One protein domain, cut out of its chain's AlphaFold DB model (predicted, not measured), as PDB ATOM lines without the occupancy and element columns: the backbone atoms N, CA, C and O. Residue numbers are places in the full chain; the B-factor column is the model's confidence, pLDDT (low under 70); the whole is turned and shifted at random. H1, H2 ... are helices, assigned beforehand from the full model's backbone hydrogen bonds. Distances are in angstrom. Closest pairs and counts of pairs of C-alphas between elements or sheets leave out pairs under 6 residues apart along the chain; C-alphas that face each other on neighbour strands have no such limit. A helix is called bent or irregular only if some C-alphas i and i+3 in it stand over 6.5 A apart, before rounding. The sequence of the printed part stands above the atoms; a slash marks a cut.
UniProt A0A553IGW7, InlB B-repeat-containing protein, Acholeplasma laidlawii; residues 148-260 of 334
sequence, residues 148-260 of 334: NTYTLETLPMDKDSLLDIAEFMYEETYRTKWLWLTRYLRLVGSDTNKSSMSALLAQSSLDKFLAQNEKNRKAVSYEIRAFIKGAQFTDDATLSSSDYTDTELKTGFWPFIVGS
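This is residues 148 to 260 of the 334 residues of the protein "InlB B-repeat-containing protein" of Acholeplasma laidlawii (UniProt A0A553IGW7). What shape is this? It is a compact ball of short helices: H5 runs through its middle, the hairpin of H2 and H3 stands at a large angle to it, H1 packs on it, and H7 packs on H2. What makes it up? The printed part has 113 residues with seven named helices, H1 to H7 along the chain, and no named strand: all helix, mostly crossed. The radius of gyration of the C-alphas is 13.1 A and the spans are 34 by 32 by 31 A.

What touches the longest helix? H2, residues 172 to 188, forms a hairpin with H3, residues 194 to 202, opposite ways at 37 degrees, only just steep; the closest C-alphas, of Arg 186 and Lys 194, are 4.6 A apart. With residues 180 to 184 alone it touches H7, residues 254 to 260; the closest C-alphas, of Trp 180 and Phe 256, are 5.4 A apart. What touches the hub? H5, residues 216 to 229, touches H1, residues 165 to 168, the closest C-alphas, of Ile 165 and Ser 221, being 5.4 A apart. Its residues 216 to 220 alone touch H3, about perpendicular at 73 degrees, closest at the C-alphas of Ser 196 and Asn 216, 5.1 A. H4, residues 206 to 212, and H5 only just touch, only at the corner, with 3 pairs of C-alphas within 8 A, the closest Leu 210 and Asn 216 at 6.3 A. What of H6 and the backbones? H6, residues 247 to 251, is close to H5 but not clearly touching, the closest C-alphas, of Phe 227 and Lys 250, being 6.7 A apart. Every O i to N i+4 pair is within hydrogen-bond range in H3, H4, H5, H6 and H7, and 8 of 13 in H2; H1 is too short for such a pair.

How long are the longer helices? H2 measures 24.7 A, with a kink of 51 degrees near residue 179, and is irregular: C-alphas 177 and 180 are 7.5 A apart. H5 measures 19.8 A and H3 12.4 A. Where are the anchors? C-alpha 165, where H1 begins, is at (152.862, 161.022, 145.660), and C-alpha 260, where H7 ends, is at (140.210, 147.733, 137.850).

How far does it reach? The two C-alphas farthest apart, of Asp 160 and Gly 259, are 35.3 A apart. Is it unbroken and sure? The printed part has no cut, the link H5 to H6 is long with 17 residues, and no printed residue is under 70 in pLDDT.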
ATOM      1  N   ASN A 148     152.924 159.947 157.845       97.38
ATOM      2  CA  ASN A 148     152.169 161.169 158.130       97.38
ATOM      3  C   ASN A 148     150.793 160.856 158.727       97.38
ATOM      4  O   ASN A 148     150.354 159.712 158.795       97.38
ATOM      5  N   THR A 149     150.080 161.903 159.144       98.19
ATOM      6  CA  THR A 149     148.720 161.810 159.697       98.19
ATOM      7  C   THR A 149     147.798 162.858 159.078       98.19
ATOM      8  O   THR A 149     147.076 163.565 159.787       98.19
ATOM      9  N   TYR A 150     147.871 163.042 157.760       98.38
ATOM     10  CA  TYR A 150     146.989 163.979 157.076       98.38
ATOM     11  C   TYR A 150     145.529 163.532 157.184       98.38
ATOM     12  O   TYR A 150     145.223 162.345 157.117       98.38
ATOM     13  N   THR A 151     144.626 164.494 157.299       98.31
ATOM     14  CA  THR A 151     143.202 164.331 157.012       98.31
ATOM     15  C   THR A 151     142.881 165.033 155.699       98.31
ATOM     16  O   THR A 151     143.710 165.780 155.163       98.31
ATOM     17  N   LEU A 152     141.655 164.869 155.193       97.81
ATOM     18  CA  LEU A 152     141.202 165.645 154.042       97.81
ATOM     19  C   LEU A 152     141.369 167.151 154.283       97.81
ATOM     20  O   LEU A 152     141.775 167.870 153.375       97.81
ATOM     21  N   GLU A 153     141.119 167.635 155.502       97.62
ATOM     22  CA  GLU A 153     141.252 169.047 155.877       97.62
ATOM     23  C   GLU A 153     142.710 169.509 155.914       97.62
ATOM     24  O   GLU A 153     143.019 170.575 155.375       97.62
ATOM     25  N   THR A 154     143.611 168.699 156.478       98.00
ATOM     26  CA  THR A 154     145.024 169.067 156.660       98.00
ATOM     27  C   THR A 154     145.911 168.723 155.466       98.00
ATOM     28  O   THR A 154     147.092 169.067 155.490       98.00
ATOM     29  N   LEU A 155     145.381 168.062 154.427       97.94
ATOM     30  CA  LEU A 155     146.118 167.789 153.194       97.94
ATOM     31  C   LEU A 155     146.597 169.119 152.563       97.94
ATOM     32  O   LEU A 155     145.738 169.947 152.214       97.94
ATOM     33  N   PRO A 156     147.922 169.339 152.410       97.75
ATOM     34  CA  PRO A 156     148.467 170.623 151.975       97.75
ATOM     35  C   PRO A 156     148.096 170.953 150.531       97.75
ATOM     36  O   PRO A 156     148.222 170.105 149.647       97.75
ATOM     37  N   MET A 157     147.701 172.202 150.283       97.69
ATOM     38  CA  MET A 157     147.327 172.721 148.957       97.69
ATOM     39  C   MET A 157     148.195 173.915 148.521       97.69
ATOM     40  O   MET A 157     147.829 174.652 147.610       97.69
ATOM     41  N   ASP A 158     149.350 174.095 149.161       97.38
ATOM     42  CA  ASP A 158     150.388 175.059 148.798       97.38
ATOM     43  C   ASP A 158     151.529 174.400 147.997       97.38
ATOM     44  O   ASP A 158     151.699 173.171 147.980       97.38
ATOM     45  N   LYS A 159     152.303 175.229 147.290       96.44
ATOM     46  CA  LYS A 159     153.434 174.801 146.447       96.44
ATOM     47  C   LYS A 159     154.719 174.523 147.229       96.44
ATOM     48  O   LYS A 159     155.624 173.886 146.686       96.44
ATOM     49  N   ASP A 160     154.818 175.043 148.451       95.88
ATOM     50  CA  ASP A 160     155.998 174.890 149.303       95.88
ATOM     51  C   ASP A 160     156.013 173.489 149.943       95.88
ATOM     52  O   ASP A 160     157.078 172.902 150.144       95.88
ATOM     53  N   SER A 161     154.831 172.906 150.152       95.81
ATOM     54  CA  SER A 161     154.616 171.512 150.532       95.81
ATOM     55  C   SER A 161     154.596 170.609 149.297       95.81
ATOM     56  O   SER A 161     153.621 170.583 148.539       95.81
ATOM     57  N   LEU A 162     155.658 169.824 149.107       95.25
ATOM     58  CA  LEU A 162     155.726 168.796 148.069       95.25
ATOM     59  C   LEU A 162     155.521 167.410 148.681       95.25
ATOM     60  O   LEU A 162     156.387 166.913 149.391       95.25
ATOM     61  N   LEU A 163     154.383 166.788 148.374       97.56
ATOM     62  CA  LEU A 163     154.099 165.408 148.767       97.56
ATOM     63  C   LEU A 163     154.692 164.443 147.733       97.56
ATOM     64  O   LEU A 163     154.428 164.605 146.535       97.56
ATOM     65  N   ASP A 164     155.416 163.424 148.202       97.50
ATOM     66  CA  ASP A 164     156.035 162.347 147.406       97.50
ATOM     67  C   ASP A 164     154.995 161.332 146.874       97.50
ATOM     68  O   ASP A 164     155.075 160.119 147.066       97.50
ATOM     69  N   ILE A 165     153.944 161.840 146.225       98.19
ATOM     70  CA  ILE A 165     152.862 161.022 145.660       98.19
ATOM     71  C   ILE A 165     153.364 160.212 144.460       98.19
ATOM     72  O   ILE A 165     152.883 159.111 144.221       98.19
ATOM     73  N   ALA A 166     154.341 160.708 143.694       97.81
ATOM     74  CA  ALA A 166     154.894 159.927 142.588       97.81
ATOM     75  C   ALA A 166     155.583 158.651 143.100       97.81
ATOM     76  O   ALA A 166     155.383 157.582 142.530       97.81
ATOM     77  N   GLU A 167     156.336 158.767 144.190       97.94
ATOM     78  CA  GLU A 167     157.011 157.684 144.904       97.94
ATOM     79  C   GLU A 167     155.991 156.680 145.443       97.94
ATOM     80  O   GLU A 167     156.075 155.498 145.116       97.94
ATOM     81  N   PHE A 168     154.970 157.167 146.156       98.25
ATOM     82  CA  PHE A 168     153.837 156.362 146.627       98.25
ATOM     83  C   PHE A 168     153.211 155.535 145.498       98.25
ATOM     84  O   PHE A 168     152.966 154.339 145.637       98.25
ATOM     85  N   MET A 169     153.010 156.149 144.330       97.50
ATOM     86  CA  MET A 169     152.430 155.482 143.165       97.50
ATOM     87  C   MET A 169     153.400 154.516 142.464       97.50
ATOM     88  O   MET A 169     152.984 153.845 141.517       97.50
ATOM     89  N   TYR A 170     154.671 154.435 142.863       97.06
ATOM     90  CA  TYR A 170     155.646 153.444 142.388       97.06
ATOM     91  C   TYR A 170     155.893 152.292 143.370       97.06
ATOM     92  O   TYR A 170     156.470 151.289 142.948       97.06
ATOM     93  N   GLU A 171     155.411 152.380 144.608       97.06
ATOM     94  CA  GLU A 171     155.426 151.265 145.557       97.06
ATOM     95  C   GLU A 171     154.471 150.154 145.119       97.06
ATOM     96  O   GLU A 171     153.305 150.412 144.824       97.06
ATOM     97  N   GLU A 172     154.939 148.907 145.087       92.88
ATOM     98  CA  GLU A 172     154.203 147.773 144.504       92.88
ATOM     99  C   GLU A 172     152.803 147.588 145.117       92.88
ATOM    100  O   GLU A 172     151.810 147.448 144.390       92.88
ATOM    101  N   THR A 173     152.724 147.662 146.450       92.19
ATOM    102  CA  THR A 173     151.486 147.502 147.225       92.19
ATOM    103  C   THR A 173     150.437 148.546 146.844       92.19
ATOM    104  O   THR A 173     149.290 148.203 146.559       92.19
ATOM    105  N   TYR A 174     150.826 149.820 146.785       95.50
ATOM    106  CA  TYR A 174     149.899 150.928 146.556       95.50
ATOM    107  C   TYR A 174     149.644 151.175 145.074       95.50
ATOM    108  O   TYR A 174     148.519 151.473 144.673       95.50
ATOM    109  N   ARG A 175     150.662 150.988 144.230       93.88
ATOM    110  CA  ARG A 175     150.557 151.161 142.781       93.88
ATOM    111  C   ARG A 175     149.456 150.290 142.212       93.88
ATOM    112  O   ARG A 175     148.656 150.791 141.432       93.88
ATOM    113  N   THR A 176     149.394 149.018 142.601       91.44
ATOM    114  CA  THR A 176     148.371 148.086 142.102       91.44
ATOM    115  C   THR A 176     146.960 148.570 142.441       91.44
ATOM    116  O   THR A 176     146.094 148.582 141.566       91.44
ATOM    117  N   LYS A 177     146.756 149.047 143.674       94.94
ATOM    118  CA  LYS A 177     145.469 149.551 144.168       94.94
ATOM    119  C   LYS A 177     145.058 150.876 143.520       94.94
ATOM    120  O   LYS A 177     143.909 151.027 143.118       94.94
ATOM    121  N   TRP A 178     145.984 151.823 143.362       96.75
ATOM    122  CA  TRP A 178     145.670 153.201 142.956       96.75
ATOM    123  C   TRP A 178     145.900 153.502 141.474       96.75
ATOM    124  O   TRP A 178     145.603 154.606 141.020       96.75
ATOM    125  N   LEU A 179     146.379 152.549 140.664       94.25
ATOM    126  CA  LEU A 179     146.697 152.813 139.251       94.25
ATOM    127  C   LEU A 179     145.502 153.319 138.429       94.25
ATOM    128  O   LEU A 179     145.690 154.023 137.432       94.25
ATOM    129  N   TRP A 180     144.277 152.952 138.816       96.56
ATOM    130  CA  TRP A 180     143.052 153.448 138.187       96.56
ATOM    131  C   TRP A 180     142.948 154.979 138.269       96.56
ATOM    132  O   TRP A 180     142.511 155.599 137.299       96.56
ATOM    133  N   LEU A 181     143.424 155.591 139.359       98.00
ATOM    134  CA  LEU A 181     143.373 157.036 139.571       98.00
ATOM    135  C   LEU A 181     144.219 157.747 138.522       98.00
ATOM    136  O   LEU A 181     143.742 158.630 137.817       98.00
ATOM    137  N   THR A 182     145.450 157.284 138.311       97.06
ATOM    138  CA  THR A 182     146.318 157.830 137.263       97.06
ATOM    139  C   THR A 182     145.726 157.631 135.866       97.06
ATOM    140  O   THR A 182     145.856 158.507 135.009       97.06
ATOM    141  N   ARG A 183     145.052 156.497 135.613       97.44
ATOM    142  CA  ARG A 183     144.363 156.236 134.332       97.44
ATOM    143  C   ARG A 183     143.218 157.215 134.080       97.44
ATOM    144  O   ARG A 183     143.028 157.585 132.923       97.44
ATOM    145  N   TYR A 184     142.510 157.630 135.126       98.38
ATOM    146  CA  TYR A 184     141.480 158.661 135.057       98.38
ATOM    147  C   TYR A 184     142.097 160.052 134.846       98.38
ATOM    148  O   TYR A 184     141.811 160.721 133.852       98.38
ATOM    149  N   LEU A 185     143.032 160.453 135.711       98.44
ATOM    150  CA  LEU A 185     143.615 161.799 135.710       98.44
ATOM    151  C   LEU A 185     144.446 162.113 134.462       98.44
ATOM    152  O   LEU A 185     144.544 163.271 134.072       98.44
ATOM    153  N   ARG A 186     145.006 161.120 133.757       97.62
ATOM    154  CA  ARG A 186     145.637 161.391 132.449       97.62
ATOM    155  C   ARG A 186     144.648 161.848 131.368       97.62
ATOM    156  O   ARG A 186     145.088 162.389 130.357       97.62
ATOM    157  N   LEU A 187     143.354 161.565 131.534       97.50
ATOM    158  CA  LEU A 187     142.309 161.927 130.574       97.50
ATOM    159  C   LEU A 187     141.681 163.274 130.922       97.50
ATOM    160  O   LEU A 187     141.443 164.073 130.022       97.50
ATOM    161  N   VAL A 188     141.430 163.504 132.213       97.69
ATOM    162  CA  VAL A 188     140.656 164.660 132.695       97.69
ATOM    163  C   VAL A 188     141.478 165.711 133.441       97.69
ATOM    164  O   VAL A 188     140.980 166.796 133.737       97.69
ATOM    165  N   GLY A 189     142.719 165.386 133.801       97.62
ATOM    166  CA  GLY A 189     143.607 166.308 134.492       97.62
ATOM    167  C   GLY A 189     144.025 167.474 133.604       97.62
ATOM    168  O   GLY A 189     143.875 167.432 132.376       97.62
ATOM    169  N   SER A 190     144.573 168.508 134.234       98.00
ATOM    170  CA  SER A 190     144.936 169.756 133.558       98.00
ATOM    171  C   SER A 190     145.845 169.536 132.351       98.00
ATOM    172  O   SER A 190     146.673 168.620 132.313       98.00
ATOM    173  N   ASP A 191     145.773 170.446 131.379       96.44
ATOM    174  CA  ASP A 191     146.683 170.437 130.229       96.44
ATOM    175  C   ASP A 191     148.161 170.474 130.642       96.44
ATOM    176  O   ASP A 191     149.007 169.870 129.976       96.44
ATOM    177  N   THR A 192     148.470 171.129 131.762       95.31
ATOM    178  CA  THR A 192     149.821 171.230 132.319       95.31
ATOM    179  C   THR A 192     150.295 169.934 132.972       95.31
ATOM    180  O   THR A 192     151.468 169.587 132.818       95.31
ATOM    181  N   ASN A 193     149.415 169.174 133.636       97.81
ATOM    182  CA  ASN A 193     149.831 168.039 134.472       97.81
ATOM    183  C   ASN A 193     149.491 166.661 133.875       97.81
ATOM    184  O   ASN A 193     150.133 165.665 134.225       97.81
ATOM    185  N   LYS A 194     148.549 166.558 132.926       96.38
ATOM    186  CA  LYS A 194     148.130 165.268 132.329       96.38
ATOM    187  C   LYS A 194     149.252 164.523 131.601       96.38
ATOM    188  O   LYS A 194     149.242 163.290 131.513       96.38
ATOM    189  N   SER A 195     150.255 165.251 131.104       96.88
ATOM    190  CA  SER A 195     151.459 164.647 130.521       96.88
ATOM    191  C   SER A 195     152.273 163.879 131.572       96.88
ATOM    192  O   SER A 195     152.719 162.762 131.303       96.88
ATOM    193  N   SER A 196     152.373 164.406 132.795       98.06
ATOM    194  CA  SER A 196     153.011 163.736 133.931       98.06
ATOM    195  C   SER A 196     152.185 162.550 134.434       98.06
ATOM    196  O   SER A 196     152.761 161.503 134.716       98.06
ATOM    197  N   MET A 197     150.847 162.631 134.438       97.94
ATOM    198  CA  MET A 197     149.984 161.457 134.688       97.94
ATOM    199  C   MET A 197     150.237 160.335 133.671       97.94
ATOM    200  O   MET A 197     150.368 159.163 134.021       97.94
ATOM    201  N   SER A 198     150.352 160.693 132.389       97.38
ATOM    202  CA  SER A 198     150.643 159.732 131.319       97.38
ATOM    203  C   SER A 198     152.028 159.100 131.482       97.38
ATOM    204  O   SER A 198     152.176 157.888 131.317       97.38
ATOM    205  N   ALA A 199     153.031 159.898 131.850       97.56
ATOM    206  CA  ALA A 199     154.380 159.422 132.137       97.56
ATOM    207  C   ALA A 199     154.417 158.459 133.335       97.56
ATOM    208  O   ALA A 199     155.087 157.431 133.256       97.56
ATOM    209  N   LEU A 200     153.650 158.732 134.397       96.62
ATOM    210  CA  LEU A 200     153.582 157.890 135.598       96.62
ATOM    211  C   LEU A 200     153.109 156.456 135.281       96.62
ATOM    212  O   LEU A 200     153.533 155.494 135.924       96.62
ATOM    213  N   LEU A 201     152.264 156.299 134.256       94.62
ATOM    214  CA  LEU A 201     151.817 154.997 133.744       94.62
ATOM    215  C   LEU A 201     152.826 154.346 132.794       94.62
ATOM    216  O   LEU A 201     152.990 153.130 132.820       94.62
ATOM    217  N   ALA A 202     153.448 155.142 131.923       96.38
ATOM    218  CA  ALA A 202     154.286 154.638 130.839       96.38
ATOM    219  C   ALA A 202     155.685 154.209 131.303       96.38
ATOM    220  O   ALA A 202     156.280 153.309 130.708       96.38
ATOM    221  N   GLN A 203     156.233 154.859 132.331       97.19
ATOM    222  CA  GLN A 203     157.597 154.598 132.779       97.19
ATOM    223  C   GLN A 203     157.660 153.410 133.737       97.19
ATOM    224  O   GLN A 203     156.909 153.327 134.708       97.19
ATOM    225  N   SER A 204     158.616 152.514 133.476       93.88
ATOM    226  CA  SER A 204     158.794 151.260 134.216       93.88
ATOM    227  C   SER A 204     159.392 151.428 135.617       93.88
ATOM    228  O   SER A 204     159.449 150.457 136.359       93.88
ATOM    229  N   SER A 205     159.921 152.608 135.955       96.81
ATOM    230  CA  SER A 205     160.509 152.898 137.265       96.81
ATOM    231  C   SER A 205     160.436 154.387 137.594       96.81
ATOM    232  O   SER A 205     160.378 155.226 136.687       96.81
ATOM    233  N   LEU A 206     160.506 154.698 138.891       97.44
ATOM    234  CA  LEU A 206     160.539 156.063 139.410       97.44
ATOM    235  C   LEU A 206     161.692 156.881 138.804       97.44
ATOM    236  O   LEU A 206     161.464 157.989 138.328       97.44
ATOM    237  N   ASP A 207     162.904 156.326 138.721       97.81
ATOM    238  CA  ASP A 207     164.068 157.044 138.174       97.81
ATOM    239  C   ASP A 207     163.854 157.510 136.729       97.81
ATOM    240  O   ASP A 207     164.163 158.649 136.379       97.81
ATOM    241  N   LYS A 208     163.282 156.648 135.877       97.94
ATOM    242  CA  LYS A 208     162.974 157.003 134.482       97.94
ATOM    243  C   LYS A 208     161.898 158.078 134.405       97.94
ATOM    244  O   LYS A 208     161.976 158.969 133.562       97.94
ATOM    245  N   PHE A 209     160.903 157.993 135.283       98.19
ATOM    246  CA  PHE A 209     159.848 158.987 135.400       98.19
ATOM    247  C   PHE A 209     160.387 160.359 135.813       98.19
ATOM    248  O   PHE A 209     160.072 161.357 135.161       98.19
ATOM    249  N   LEU A 210     161.238 160.418 136.836       97.38
ATOM    250  CA  LEU A 210     161.843 161.663 137.313       97.38
ATOM    251  C   LEU A 210     162.818 162.258 136.288       97.38
ATOM    252  O   LEU A 210     162.842 163.472 136.100       97.38
ATOM    253  N   ALA A 211     163.569 161.418 135.571       97.25
ATOM    254  CA  ALA A 211     164.503 161.863 134.538       97.25
ATOM    255  C   ALA A 211     163.815 162.436 133.285       97.25
ATOM    256  O   ALA A 211     164.436 163.192 132.540       97.25
ATOM    257  N   GLN A 212     162.551 162.080 133.023       96.81
ATOM    258  CA  GLN A 212     161.847 162.501 131.807       96.81
ATOM    259  C   GLN A 212     161.515 163.999 131.799       96.81
ATOM    260  O   GLN A 212     161.562 164.634 130.745       96.81
ATOM    261  N   ASN A 213     161.124 164.554 132.945       96.00
ATOM    262  CA  ASN A 213     160.766 165.962 133.081       96.00
ATOM    263  C   ASN A 213     160.864 166.370 134.554       96.00
ATOM    264  O   ASN A 213     160.197 165.789 135.403       96.00
ATOM    265  N   GLU A 214     161.636 167.415 134.849       95.62
ATOM    266  CA  GLU A 214     161.832 167.935 136.211       95.62
ATOM    267  C   GLU A 214     160.526 168.352 136.911       95.62
ATOM    268  O   GLU A 214     160.437 168.339 138.138       95.62
ATOM    269  N   LYS A 215     159.480 168.682 136.141       96.62
ATOM    270  CA  LYS A 215     158.165 169.073 136.669       96.62
ATOM    271  C   LYS A 215     157.301 167.887 137.085       96.62
ATOM    272  O   LYS A 215     156.318 168.090 137.791       96.62
ATOM    273  N   ASN A 216     157.654 166.667 136.679       97.81
ATOM    274  CA  ASN A 216     156.814 165.482 136.842       97.81
ATOM    275  C   ASN A 216     156.387 165.233 138.289       97.81
ATOM    276  O   ASN A 216     155.209 164.994 138.543       97.81
ATOM    277  N   ARG A 217     157.325 165.336 139.239       97.44
ATOM    278  CA  ARG A 217     157.032 165.118 140.662       97.44
ATOM    279  C   ARG A 217     155.981 166.108 141.179       97.44
ATOM    280  O   ARG A 217     154.998 165.699 141.788       97.44
ATOM    281  N   LYS A 218     156.151 167.400 140.875       98.06
ATOM    282  CA  LYS A 218     155.219 168.465 141.280       98.06
ATOM    283  C   LYS A 218     153.864 168.320 140.602       98.06
ATOM    284  O   LYS A 218     152.852 168.303 141.287       98.06
ATOM    285  N   ALA A 219     153.850 168.142 139.284       98.25
ATOM    286  CA  ALA A 219     152.626 167.979 138.506       98.25
ATOM    287  C   ALA A 219     151.774 166.804 139.013       98.25
ATOM    288  O   ALA A 219     150.562 166.946 139.158       98.25
ATOM    289  N   VAL A 220     152.403 165.665 139.344       98.44
ATOM    290  CA  VAL A 220     151.698 164.522 139.945       98.44
ATOM    291  C   VAL A 220     151.109 164.867 141.300       98.44
ATOM    292  O   VAL A 220     149.924 164.629 141.536       98.44
ATOM    293  N   SER A 221     151.933 165.443 142.173       98.44
ATOM    294  CA  SER A 221     151.514 165.824 143.516       98.44
ATOM    295  C   SER A 221     150.345 166.814 143.478       98.44
ATOM    296  O   SER A 221     149.377 166.667 144.215       98.44
ATOM    297  N   TYR A 222     150.389 167.811 142.596       98.62
ATOM    298  CA  TYR A 222     149.389 168.879 142.544       98.62
ATOM    299  C   TYR A 222     148.058 168.369 141.991       98.62
ATOM    300  O   TYR A 222     147.019 168.628 142.594       98.62
ATOM    301  N   GLU A 223     148.089 167.597 140.900       98.75
ATOM    302  CA  GLU A 223     146.873 167.055 140.289       98.75
ATOM    303  C   GLU A 223     146.148 166.085 141.228       98.75
ATOM    304  O   GLU A 223     144.936 166.189 141.407       98.75
ATOM    305  N   ILE A 224     146.884 165.171 141.872       98.62
ATOM    306  CA  ILE A 224     146.279 164.183 142.772       98.62
ATOM    307  C   ILE A 224     145.762 164.850 144.049       98.62
ATOM    308  O   ILE A 224     144.630 164.580 144.440       98.62
ATOM    309  N   ARG A 225     146.516 165.767 144.678       98.44
ATOM    310  CA  ARG A 225     146.020 166.499 145.863       98.44
ATOM    311  C   ARG A 225     144.744 167.272 145.551       98.44
ATOM    312  O   ARG A 225     143.798 167.198 146.328       98.44
ATOM    313  N   ALA A 226     144.696 167.949 144.405       98.62
ATOM    314  CA  ALA A 226     143.509 168.660 143.946       98.62
ATOM    315  C   ALA A 226     142.304 167.726 143.773       98.62
ATOM    316  O   ALA A 226     141.228 168.005 144.308       98.62
ATOM    317  N   PHE A 227     142.502 166.586 143.098       98.75
ATOM    318  CA  PHE A 227     141.453 165.587 142.915       98.75
ATOM    319  C   PHE A 227     140.946 165.047 144.249       98.75
ATOM    320  O   PHE A 227     139.738 165.024 144.458       98.75
ATOM    321  N   ILE A 228     141.841 164.658 145.164       98.62
ATOM    322  CA  ILE A 228     141.485 164.127 146.489       98.62
ATOM    323  C   ILE A 228     140.732 165.185 147.306       98.62
ATOM    324  O   ILE A 228     139.635 164.914 147.803       98.62
ATOM    325  N   LYS A 229     141.236 166.425 147.340       98.31
ATOM    326  CA  LYS A 229     140.599 167.564 148.021       98.31
ATOM    327  C   LYS A 229     139.235 167.935 147.425       98.31
ATOM    328  O   LYS A 229     138.404 168.489 148.135       98.31
ATOM    329  N   GLY A 230     138.998 167.640 146.144       98.12
ATOM    330  CA  GLY A 230     137.822 168.127 145.417       98.12
ATOM    331  C   GLY A 230     137.890 169.638 145.177       98.12
ATOM    332  O   GLY A 230     136.897 170.343 145.347       98.12
ATOM    333  N   ALA A 231     139.084 170.138 144.857       98.19
ATOM    334  CA  ALA A 231     139.381 171.554 144.665       98.19
ATOM    335  C   ALA A 231     140.333 171.751 143.478       98.19
ATOM    336  O   ALA A 231     140.824 170.782 142.904       98.19
ATOM    337  N   GLN A 232     140.640 173.001 143.139       98.31
ATOM    338  CA  GLN A 232     141.713 173.327 142.204       98.31
ATOM    339  C   GLN A 232     142.996 173.705 142.954       98.31
ATOM    340  O   GLN A 232     142.979 174.542 143.857       98.31
ATOM    341  N   PHE A 233     144.131 173.140 142.550       98.38
ATOM    342  CA  PHE A 233     145.451 173.611 142.955       98.38
ATOM    343  C   PHE A 233     145.865 174.795 142.076       98.38
ATOM    344  O   PHE A 233     146.026 174.637 140.866       98.38
ATOM    345  N   THR A 234     146.056 175.974 142.671       97.19
ATOM    346  CA  THR A 234     146.321 177.228 141.935       97.19
ATOM    347  C   THR A 234     147.564 177.987 142.405       97.19
ATOM    348  O   THR A 234     147.967 178.954 141.761       97.19
ATOM    349  N   ASP A 235     148.218 177.539 143.483       97.75
ATOM    350  CA  ASP A 235     149.353 178.252 144.091       97.75
ATOM    351  C   ASP A 235     150.618 178.265 143.199       97.75
ATOM    352  O   ASP A 235     151.480 179.142 143.302       97.75
ATOM    353  N   ASP A 236     150.701 177.332 142.243       96.81
ATOM    354  CA  ASP A 236     151.660 177.354 141.137       96.81
ATOM    355  C   ASP A 236     150.922 177.524 139.801       96.81
ATOM    356  O   ASP A 236     150.374 176.574 139.236       96.81
ATOM    357  N   ALA A 237     150.936 178.747 139.268       94.50
ATOM    358  CA  ALA A 237     150.281 179.089 138.005       94.50
ATOM    359  C   ALA A 237     150.836 178.325 136.786       94.50
ATOM    360  O   ALA A 237     150.201 178.298 135.735       94.50
ATOM    361  N   THR A 238     152.025 177.718 136.891       96.19
ATOM    362  CA  THR A 238     152.629 176.951 135.787       96.19
ATOM    363  C   THR A 238     152.233 175.477 135.783       96.19
ATOM    364  O   THR A 238     152.492 174.788 134.795       96.19
ATOM    365  N   LEU A 239     151.630 175.003 136.878       97.31
ATOM    366  CA  LEU A 239     151.254 173.609 137.129       97.31
ATOM    367  C   LEU A 239     149.878 173.514 137.808       97.31
ATOM    368  O   LEU A 239     149.631 172.613 138.612       97.31
ATOM    369  N   SER A 240     148.984 174.460 137.515       97.75
ATOM    370  CA  SER A 240     147.636 174.453 138.081       97.75
ATOM    371  C   SER A 240     146.893 173.180 137.684       97.75
ATOM    372  O   SER A 240     147.040 172.706 136.560       97.75
ATOM    373  N   SER A 241     146.119 172.611 138.605       98.56
ATOM    374  CA  SER A 241     145.360 171.391 138.325       98.56
ATOM    375  C   SER A 241     144.059 171.673 137.574       98.56
ATOM    376  O   SER A 241     143.647 172.831 137.423       98.56
ATOM    377  N   SER A 242     143.365 170.609 137.159       98.44
ATOM    378  CA  SER A 242     141.942 170.715 136.838       98.44
ATOM    379  C   SER A 242     141.152 171.188 138.064       98.44
ATOM    380  O   SER A 242     141.587 171.019 139.210       98.44
ATOM    381  N   ASP A 243     140.001 171.814 137.822       98.44
ATOM    382  CA  ASP A 243     139.106 172.282 138.877       98.44
ATOM    383  C   ASP A 243     138.124 171.179 139.281       98.44
ATOM    384  O   ASP A 243     137.090 170.976 138.649       98.44
ATOM    385  N   TYR A 244     138.446 170.467 140.359       98.44
ATOM    386  CA  TYR A 244     137.612 169.388 140.888       98.44
ATOM    387  C   TYR A 244     136.472 169.873 141.793       98.44
ATOM    388  O   TYR A 244     135.848 169.062 142.481       98.44
ATOM    389  N   THR A 245     136.171 171.177 141.811       97.88
ATOM    390  CA  THR A 245     134.858 171.640 142.287       97.88
ATOM    391  C   THR A 245     133.754 171.286 141.288       97.88
ATOM    392  O   THR A 245     132.607 171.070 141.697       97.88
ATOM    393  N   ASP A 246     134.118 171.122 140.010       98.00
ATOM    394  CA  ASP A 246     133.274 170.536 138.976       98.00
ATOM    395  C   ASP A 246     132.871 169.103 139.356       98.00
ATOM    396  O   ASP A 246     133.701 168.261 139.708       98.00
ATOM    397  N   THR A 247     131.570 168.822 139.310       94.19
ATOM    398  CA  THR A 247     131.043 167.535 139.776       94.19
ATOM    399  C   THR A 247     131.401 166.389 138.832       94.19
ATOM    400  O   THR A 247     131.728 165.311 139.321       94.19
ATOM    401  N   GLU A 248     131.418 166.609 137.518       95.31
ATOM    402  CA  GLU A 248     131.751 165.576 136.530       95.31
ATOM    403  C   GLU A 248     133.220 165.150 136.657       95.31
ATOM    404  O   GLU A 248     133.530 163.955 136.665       95.31
ATOM    405  N   LEU A 249     134.126 166.111 136.855       97.31
ATOM    406  CA  LEU A 249     135.545 165.827 137.101       97.31
ATOM    407  C   LEU A 249     135.798 165.194 138.476       97.31
ATOM    408  O   LEU A 249     136.758 164.447 138.665       97.31
ATOM    409  N   LYS A 250     134.961 165.508 139.465       95.50
ATOM    410  CA  LYS A 250     135.104 165.000 140.833       95.50
ATOM    411  C   LYS A 250     134.597 163.568 140.994       95.50
ATOM    412  O   LYS A 250     135.143 162.851 141.834       95.50
ATOM    413  N   THR A 251     133.575 163.154 140.240       92.88
ATOM    414  CA  THR A 251     132.906 161.844 140.396       92.88
ATOM    415  C   THR A 251     132.993 160.934 139.167       92.88
ATOM    416  O   THR A 251     132.713 159.742 139.268       92.88
ATOM    417  N   GLY A 252     133.469 161.420 138.017       94.62
ATOM    418  CA  GLY A 252     133.558 160.644 136.771       94.62
ATOM    419  C   GLY A 252     134.568 159.485 136.772       94.62
ATOM    420  O   GLY A 252     134.770 158.842 135.740       94.62
ATOM    421  N   PHE A 253     135.219 159.202 137.901       95.50
ATOM    422  CA  PHE A 253     136.229 158.153 138.033       95.50
ATOM    423  C   PHE A 253     135.647 156.747 138.228       95.50
ATOM    424  O   PHE A 253     136.374 155.771 138.031       95.50
ATOM    425  N   TRP A 254     134.365 156.612 138.590       94.25
ATOM    426  CA  TRP A 254     133.752 155.317 138.915       94.25
ATOM    427  C   TRP A 254     134.022 154.207 137.882       94.25
ATOM    428  O   TRP A 254     134.455 153.128 138.293       94.25
ATOM    429  N   PRO A 255     133.912 154.436 136.555       93.38
ATOM    430  CA  PRO A 255     134.211 153.400 135.563       93.38
ATOM    431  C   PRO A 255     135.645 152.849 135.636       93.38
ATOM    432  O   PRO A 255     135.879 151.699 135.272       93.38
ATOM    433  N   PHE A 256     136.608 153.640 136.120       95.25
ATOM    434  CA  PHE A 256     138.004 153.221 136.263       95.25
ATOM    435  C   PHE A 256     138.196 152.289 137.456       95.25
ATOM    436  O   PHE A 256     138.959 151.333 137.335       95.25
ATOM    437  N   ILE A 257     137.472 152.526 138.555       93.81
ATOM    438  CA  ILE A 257     137.417 151.614 139.705       93.81
ATOM    439  C   ILE A 257     136.754 150.298 139.303       93.81
ATOM    440  O   ILE A 257     137.300 149.223 139.563       93.81
ATOM    441  N   VAL A 258     135.606 150.367 138.622       91.88
ATOM    442  CA  VAL A 258     134.895 149.180 138.112       91.88
ATOM    443  C   VAL A 258     135.797 148.363 137.192       91.88
ATOM    444  O   VAL A 258     135.971 147.167 137.404       91.88
ATOM    445  N   GLY A 259     136.456 149.011 136.232       90.06
ATOM    446  CA  GLY A 259     137.366 148.343 135.301       90.06
ATOM    447  C   GLY A 259     138.672 147.829 135.920       90.06
ATOM    448  O   GLY A 259     139.376 147.062 135.267       90.06
ATOM    449  N   SER A 260     139.030 148.247 137.138       90.00
ATOM    450  CA  SER A 260     140.210 147.733 137.850       90.00
ATOM    451  C   SER A 260     139.926 146.550 138.773       90.00
ATOM    452  O   SER A 260     140.871 145.949 139.277       90.00
TER     453      SER A 260